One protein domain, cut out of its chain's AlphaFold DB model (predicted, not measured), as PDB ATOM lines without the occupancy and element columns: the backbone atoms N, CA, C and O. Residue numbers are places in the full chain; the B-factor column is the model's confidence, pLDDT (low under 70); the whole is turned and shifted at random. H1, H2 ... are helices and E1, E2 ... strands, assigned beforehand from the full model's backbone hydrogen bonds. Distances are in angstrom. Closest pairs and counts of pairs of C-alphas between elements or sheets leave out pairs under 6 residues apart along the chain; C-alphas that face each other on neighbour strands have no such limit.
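What this domain is: This is residues 98 to 154 of the 177 residues of an uncharacterized protein of Nonomuraea diastatica (UniProt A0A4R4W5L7). A chain with little regular structure, mostly loops, is built on two short parallel strands side by side, E1 and E2, with a short helix, H1, off to one side. Residues 103 to 104 pair with E1, and the long loop of residues 134 to 150 leads from E1 round to E2. The printed part has 57 residues, 15 of them in named elements, in the order H1, E1, E2; the class is mixed. It is compact and rounded, with a radius of gyration of the C-alphas of 10.6 A and spans of 30 by 23 by 20 A.

How they stand to each other: E1, residues 130 to 133, and E2, residues 151 to 153, are parallel neighbours at 38 degrees; N 152 and O 130, 2.8 A apart, are within hydrogen-bond range. Residues 103 to 104 pair in parallel with residues 132 to 133 of E1. H1, residues 111 to 118, is apart from E2; 3 of its 4 O i to N i+4 pairs are within range.

Where its parts are: H1 spans 11.4 A from C-alpha 111 at (35.574, -55.530, 39.062). E1 spans 10.1 A; E2 ends at C-alpha 153, (39.110, -38.516, 39.729).

The domain as a whole: The printed part has no cut. Both links are long. Residues 106 to 109 have pLDDT under 70.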
ATOM      1  N   ARG A  98      35.913 -39.214  50.728       95.19
ATOM      2  CA  ARG A  98      37.343 -38.943  50.493       95.19
ATOM      3  C   ARG A  98      38.281 -40.016  51.044       95.19
ATOM      4  O   ARG A  98      39.417 -40.102  50.588       95.19
ATOM      5  N   THR A  99      37.836 -40.796  52.029       93.50
ATOM      6  CA  THR A  99      38.642 -41.864  52.635       93.50
ATOM      7  C   THR A  99      38.432 -43.211  51.951       93.50
ATOM      8  O   THR A  99      39.096 -44.182  52.309       93.50
ATOM      9  N   LEU A 100      37.515 -43.295  50.982       93.94
ATOM     10  CA  LEU A 100      37.258 -44.526  50.247       93.94
ATOM     11  C   LEU A 100      38.429 -44.872  49.319       93.94
ATOM     12  O   LEU A 100      39.118 -43.986  48.802       93.94
ATOM     13  N   PRO A 101      38.669 -46.170  49.079       92.19
ATOM     14  CA  PRO A 101      39.770 -46.594  48.234       92.19
ATOM     15  C   PRO A 101      39.558 -46.152  46.783       92.19
ATOM     16  O   PRO A 101      38.512 -46.393  46.170       92.19
ATOM     17  N   ALA A 102      40.599 -45.547  46.209       92.00
ATOM     18  CA  ALA A 102      40.661 -45.262  44.785       92.00
ATOM     19  C   ALA A 102      40.952 -46.549  44.001       92.00
ATOM     20  O   ALA A 102      41.936 -47.240  44.269       92.00
ATOM     21  N   VAL A 103      40.133 -46.852  42.997       89.06
ATOM     22  CA  VAL A 103      40.238 -48.091  42.215       89.06
ATOM     23  C   VAL A 103      40.702 -47.825  40.787       89.06
ATOM     24  O   VAL A 103      40.467 -46.763  40.212       89.06
ATOM     25  N   VAL A 104      41.389 -48.782  40.169       85.62
ATOM     26  CA  VAL A 104      41.788 -48.642  38.761       85.62
ATOM     27  C   VAL A 104      40.559 -48.818  37.877       85.62
ATOM     28  O   VAL A 104      39.857 -49.823  37.970       85.62
ATOM     29  N   ARG A 105      40.332 -47.866  36.969       72.00
ATOM     30  CA  ARG A 105      39.256 -47.927  35.975       72.00
ATOM     31  C   ARG A 105      39.593 -48.945  34.881       72.00
ATOM     32  O   ARG A 105      40.138 -48.565  33.845       72.00
ATOM     33  N   LYS A 106      39.308 -50.235  35.091       69.75
ATOM     34  CA  LYS A 106      39.322 -51.259  34.027       69.75
ATOM     35  C   LYS A 106      38.308 -52.378  34.291       69.75
ATOM     36  O   LYS A 106      38.234 -52.842  35.425       69.75
ATOM     37  N   PRO A 107      37.609 -52.875  33.251       62.50
ATOM     38  CA  PRO A 107      36.690 -53.990  33.384       62.50
ATOM     39  C   PRO A 107      37.519 -55.271  33.425       62.50
ATOM     40  O   PRO A 107      37.934 -55.805  32.397       62.50
ATOM     41  N   ARG A 108      37.830 -55.737  34.628       66.94
ATOM     42  CA  ARG A 108      38.089 -57.162  34.814       66.94
ATOM     43  C   ARG A 108      36.742 -57.849  35.039       66.94
ATOM     44  O   ARG A 108      35.837 -57.198  35.573       66.94
ATOM     45  N   PRO A 109      36.592 -59.122  34.640       68.81
ATOM     46  CA  PRO A 109      35.490 -59.934  35.139       68.81
ATOM     47  C   PRO A 109      35.508 -59.825  36.672       68.81
ATOM     48  O   PRO A 109      36.557 -60.053  37.262       68.81
ATOM     49  N   ASP A 110      34.400 -59.394  37.277       78.94
ATOM     50  CA  ASP A 110      34.223 -59.153  38.726       78.94
ATOM     51  C   ASP A 110      34.723 -57.818  39.329       78.94
ATOM     52  O   ASP A 110      34.651 -57.614  40.539       78.94
ATOM     53  N   TRP A 111      35.137 -56.833  38.522       83.38
ATOM     54  CA  TRP A 111      35.574 -55.530  39.062       83.38
ATOM     55  C   TRP A 111      34.530 -54.861  39.977       83.38
ATOM     56  O   TRP A 111      34.874 -54.322  41.026       83.38
ATOM     57  N   LEU A 112      33.242 -54.919  39.620       84.12
ATOM     58  CA  LEU A 112      32.187 -54.334  40.452       84.12
ATOM     59  C   LEU A 112      32.001 -55.095  41.774       84.12
ATOM     60  O   LEU A 112      31.701 -54.469  42.791       84.12
ATOM     61  N   GLY A 113      32.202 -56.416  41.780       86.31
ATOM     62  CA  GLY A 113      32.171 -57.226  42.994       86.31
ATOM     63  C   GLY A 113      33.314 -56.859  43.938       86.31
ATOM     64  O   GLY A 113      33.078 -56.628  45.122       86.31
ATOM     65  N   GLU A 114      34.533 -56.708  43.416       85.56
ATOM     66  CA  GLU A 114      35.697 -56.239  44.186       85.56
ATOM     67  C   GLU A 114      35.474 -54.844  44.785       85.56
ATOM     68  O   GLU A 114      35.702 -54.637  45.978       85.56
ATOM     69  N   VAL A 115      34.978 -53.893  43.983       89.44
ATOM     70  CA  VAL A 115      34.658 -52.532  44.446       89.44
ATOM     71  C   VAL A 115      33.592 -52.576  45.543       89.44
ATOM     72  O   VAL A 115      33.754 -51.947  46.585       89.44
ATOM     73  N   SER A 116      32.527 -53.357  45.356       88.25
ATOM     74  CA  SER A 116      31.419 -53.434  46.317       88.25
ATOM     75  C   SER A 116      31.825 -54.034  47.669       88.25
ATOM     76  O   SER A 116      31.150 -53.783  48.660       88.25
ATOM     77  N   ARG A 117      32.929 -54.794  47.746       89.75
ATOM     78  CA  ARG A 117      33.462 -55.338  49.013       89.75
ATOM     79  C   ARG A 117      34.190 -54.302  49.866       89.75
ATOM     80  O   ARG A 117      34.334 -54.514  51.066       89.75
ATOM     81  N   VAL A 118      34.697 -53.231  49.254       91.69
ATOM     82  CA  VAL A 118      35.518 -52.214  49.937       91.69
ATOM     83  C   VAL A 118      34.810 -50.867  50.083       91.69
ATOM     84  O   VAL A 118      35.349 -49.956  50.707       91.69
ATOM     85  N   TYR A 119      33.605 -50.740  49.525       94.56
ATOM     86  CA  TYR A 119      32.716 -49.593  49.701       94.56
ATOM     87  C   TYR A 119      31.607 -49.943  50.708       94.56
ATOM     88  O   TYR A 119      31.262 -51.119  50.847       94.56
ATOM     89  N   PRO A 120      31.030 -48.955  51.417       95.56
ATOM     90  CA  PRO A 120      29.921 -49.207  52.331       95.56
ATOM     91  C   PRO A 120      28.735 -49.890  51.634       95.56
ATOM     92  O   PRO A 120      28.427 -49.617  50.471       95.56
ATOM     93  N   SER A 121      28.029 -50.757  52.363       94.00
ATOM     94  CA  SER A 121      26.787 -51.355  51.862       94.00
ATOM     95  C   SER A 121      25.765 -50.264  51.529       94.00
ATOM     96  O   SER A 121      25.615 -49.304  52.282       94.00
ATOM     97  N   GLY A 122      25.073 -50.389  50.394       91.00
ATOM     98  CA  GLY A 122      24.094 -49.394  49.940       91.00
ATOM     99  C   GLY A 122      24.692 -48.111  49.342       91.00
ATOM    100  O   GLY A 122      23.936 -47.263  48.868       91.00
ATOM    101  N   TRP A 123      26.024 -47.956  49.324       93.62
ATOM    102  CA  TRP A 123      26.684 -46.715  48.896       93.62
ATOM    103  C   TRP A 123      26.269 -46.284  47.488       93.62
ATOM    104  O   TRP A 123      25.803 -45.166  47.281       93.62
ATOM    105  N   PHE A 124      26.356 -47.194  46.522       90.81
ATOM    106  CA  PHE A 124      26.022 -46.900  45.128       90.81
ATOM    107  C   PHE A 124      24.517 -46.747  44.893       90.81
ATOM    108  O   PHE A 124      24.107 -45.921  44.085       90.81
ATOM    109  N   GLN A 125      23.686 -47.482  45.635       88.81
ATOM    110  CA  GLN A 125      22.226 -47.358  45.596       88.81
ATOM    111  C   GLN A 125      21.767 -45.976  46.077       88.81
ATOM    112  O   GLN A 125      20.785 -45.449  45.571       88.81
ATOM    113  N   SER A 126      22.505 -45.375  47.016       87.38
ATOM    114  CA  SER A 126      22.260 -44.008  47.496       87.38
ATOM    115  C   SER A 126      22.808 -42.904  46.576       87.38
ATOM    116  O   SER A 126      22.636 -41.722  46.870       87.38
ATOM    117  N   GLY A 127      23.462 -43.271  45.466       88.25
ATOM    118  CA  GLY A 127      24.092 -42.332  44.530       88.25
ATOM    119  C   GLY A 127      25.536 -41.958  44.883       88.25
ATOM    120  O   GLY A 127      26.079 -41.011  44.310       88.25
ATOM    121  N   GLY A 128      26.164 -42.685  45.811       92.44
ATOM    122  CA  GLY A 128      27.522 -42.415  46.270       92.44
ATOM    123  C   GLY A 128      28.564 -42.484  45.145       92.44
ATOM    124  O   GLY A 128      28.422 -43.268  44.199       92.44
ATOM    125  N   PRO A 129      29.635 -41.674  45.220       94.81
ATOM    126  CA  PRO A 129      30.660 -41.646  44.191       94.81
ATOM    127  C   PRO A 129      31.531 -42.903  44.221       94.81
ATOM    128  O   PRO A 129      31.735 -43.516  45.270       94.81
ATOM    129  N   ILE A 130      32.140 -43.217  43.080       93.88
ATOM    130  CA  ILE A 130      33.325 -44.072  42.997       93.88
ATOM    131  C   ILE A 130      34.560 -43.193  42.805       93.88
ATOM    132  O   ILE A 130      34.510 -42.214  42.065       93.88
ATOM    133  N   ILE A 131      35.685 -43.536  43.432       94.69
ATOM    134  CA  ILE A 131      36.960 -42.860  43.172       94.69
ATOM    135  C   ILE A 131      37.784 -43.724  42.228       94.69
ATOM    136  O   ILE A 131      38.127 -44.856  42.568       94.69
ATOM    137  N   THR A 132      38.164 -43.188  41.068       91.75
ATOM    138  CA  THR A 132      39.046 -43.902  40.142       91.75
ATOM    139  C   THR A 132      40.411 -43.252  39.998       91.75
ATOM    140  O   THR A 132      40.557 -42.036  39.862       91.75
ATOM    141  N   VAL A 133      41.445 -44.091  39.986       88.56
ATOM    142  CA  VAL A 133      42.797 -43.679  39.619       88.56
ATOM    143  C   VAL A 133      42.873 -43.555  38.102       88.56
ATOM    144  O   VAL A 133      42.596 -44.511  37.368       88.56
ATOM    145  N   ARG A 134      43.266 -42.372  37.633       83.06
ATOM    146  CA  ARG A 134      43.382 -42.040  36.210       83.06
ATOM    147  C   ARG A 134      44.778 -41.503  35.909       83.06
ATOM    148  O   ARG A 134      45.580 -41.281  36.811       83.06
ATOM    149  N   GLY A 135      45.078 -41.378  34.618       77.38
ATOM    150  CA  GLY A 135      46.274 -40.682  34.151       77.38
ATOM    151  C   GLY A 135      46.108 -39.169  34.306       77.38
ATOM    152  O   GLY A 135      45.813 -38.672  35.383       77.38
ATOM    153  N   GLN A 136      46.245 -38.435  33.205       79.50
ATOM    154  CA  GLN A 136      46.153 -36.970  33.216       79.50
ATOM    155  C   GLN A 136      44.716 -36.428  33.305       79.50
ATOM    156  O   GLN A 136      44.529 -35.248  33.589       79.50
ATOM    157  N   ASP A 137      43.695 -37.259  33.068       84.00
ATOM    158  CA  ASP A 137      42.295 -36.836  33.181       84.00
ATOM    159  C   ASP A 137      41.892 -36.662  34.651       84.00
ATOM    160  O   ASP A 137      41.700 -37.639  35.379       84.00
ATOM    161  N   ARG A 138      41.732 -35.401  35.059       87.25
ATOM    162  CA  ARG A 138      41.287 -35.005  36.399       87.25
ATOM    163  C   ARG A 138      39.798 -34.656  36.466       87.25
ATOM    164  O   ARG A 138      39.324 -34.273  37.529       87.25
ATOM    165  N   MET A 139      39.044 -34.754  35.372       90.25
ATOM    166  CA  MET A 139      37.650 -34.308  35.343       90.25
ATOM    167  C   MET A 139      36.744 -35.270  36.115       90.25
ATOM    168  O   MET A 139      36.757 -36.477  35.866       90.25
ATOM    169  N   HIS A 140      35.924 -34.770  37.036       93.12
ATOM    170  CA  HIS A 140      34.889 -35.598  37.661       93.12
ATOM    171  C   HIS A 140      33.762 -35.862  36.665       93.12
ATOM    172  O   HIS A 140      33.375 -34.973  35.906       93.12
ATOM    173  N   ARG A 141      33.261 -37.098  36.631       90.19
ATOM    174  CA  ARG A 141      32.264 -37.522  35.646       90.19
ATOM    175  C   ARG A 141      30.958 -37.856  36.358       90.19
ATOM    176  O   ARG A 141      30.910 -38.865  37.060       90.19
ATOM    177  N   PRO A 142      29.917 -37.036  36.197       88.12
ATOM    178  CA  PRO A 142      28.583 -37.390  36.661       88.12
ATOM    179  C   PRO A 142      28.040 -38.627  35.906       88.12
ATOM    180  O   PRO A 142      28.529 -38.931  34.816       88.12
ATOM    181  N   CYS A 143      27.054 -39.338  36.468       85.12
ATOM    182  CA  CYS A 143      26.450 -40.566  35.907       85.12
ATOM    183  C   CYS A 143      27.403 -41.754  35.684       85.12
ATOM    184  O   CYS A 143      27.058 -42.693  34.968       85.12
ATOM    185  N   ALA A 144      28.617 -41.719  36.231       88.31
ATOM    186  CA  ALA A 144      29.667 -42.680  35.898       88.31
ATOM    187  C   ALA A 144      30.032 -43.634  37.045       88.31
ATOM    188  O   ALA A 144      30.818 -44.558  36.826       88.31
ATOM    189  N   ALA A 145      29.474 -43.446  38.245       89.38
ATOM    190  CA  ALA A 145      29.560 -44.456  39.296       89.38
ATOM    191  C   ALA A 145      28.553 -45.592  39.052       89.38
ATOM    192  O   ALA A 145      27.516 -45.376  38.413       89.38
ATOM    193  N   PRO A 146      28.796 -46.787  39.617       85.88
ATOM    194  CA  PRO A 146      27.730 -47.763  39.799       85.88
ATOM    195  C   PRO A 146      26.526 -47.101  40.487       85.88
ATOM    196  O   PRO A 146      26.700 -46.285  41.388       85.88
ATOM    197  N   GLY A 147      25.310 -47.396  40.023       80.62
ATOM    198  CA  GLY A 147      24.092 -46.758  40.543       80.62
ATOM    199  C   GLY A 147      23.841 -45.323  40.058       80.62
ATOM    200  O   GLY A 147      22.866 -44.712  40.477       80.62
ATOM    201  N   GLY A 148      24.669 -44.783  39.154       82.19
ATOM    202  CA  GLY A 148      24.431 -43.486  38.512       82.19
ATOM    203  C   GLY A 148      25.067 -42.280  39.211       82.19
ATOM    204  O   GLY A 148      24.890 -41.166  38.740       82.19
ATOM    205  N   GLY A 149      25.841 -42.463  40.286       88.38
ATOM    206  CA  GLY A 149      26.586 -41.383  40.953       88.38
ATOM    207  C   GLY A 149      27.790 -40.848  40.152       88.38
ATOM    208  O   GLY A 149      27.885 -40.985  38.930       88.38
ATOM    209  N   TYR A 150      28.764 -40.249  40.840       92.31
ATOM    210  CA  TYR A 150      29.948 -39.651  40.206       92.31
ATOM    211  C   TYR A 150      31.160 -40.588  40.165       92.31
ATOM    212  O   TYR A 150      31.549 -41.163  41.177       92.31
ATOM    213  N   ASP A 151      31.839 -40.660  39.021       92.69
ATOM    214  CA  ASP A 151      33.227 -41.127  38.953       92.69
ATOM    215  C   ASP A 151      34.154 -39.940  39.275       92.69
ATOM    216  O   ASP A 151      34.402 -39.053  38.440       92.69
ATOM    217  N   MET A 152      34.649 -39.923  40.510       94.25
ATOM    218  CA  MET A 152      35.571 -38.936  41.060       94.25
ATOM    219  C   MET A 152      37.002 -39.293  40.659       94.25
ATOM    220  O   MET A 152      37.468 -40.418  40.834       94.25
ATOM    221  N   ALA A 153      37.717 -38.322  40.102       93.25
ATOM    222  CA  ALA A 153      39.110 -38.516  39.729       93.25
ATOM    223  C   ALA A 153      39.967 -38.469  40.996       93.25
ATOM    224  O   ALA A 153      39.957 -37.469  41.710       93.25
ATOM    225  N   SER A 154      40.709 -39.542  41.265       88.56
ATOM    226  CA  SER A 154      41.624 -39.593  42.403       88.56
ATOM    227  C   SER A 154      42.679 -38.482  42.302       88.56
ATOM    228  O   SER A 154      43.214 -38.246  41.209       88.56
TER     229      SER A 154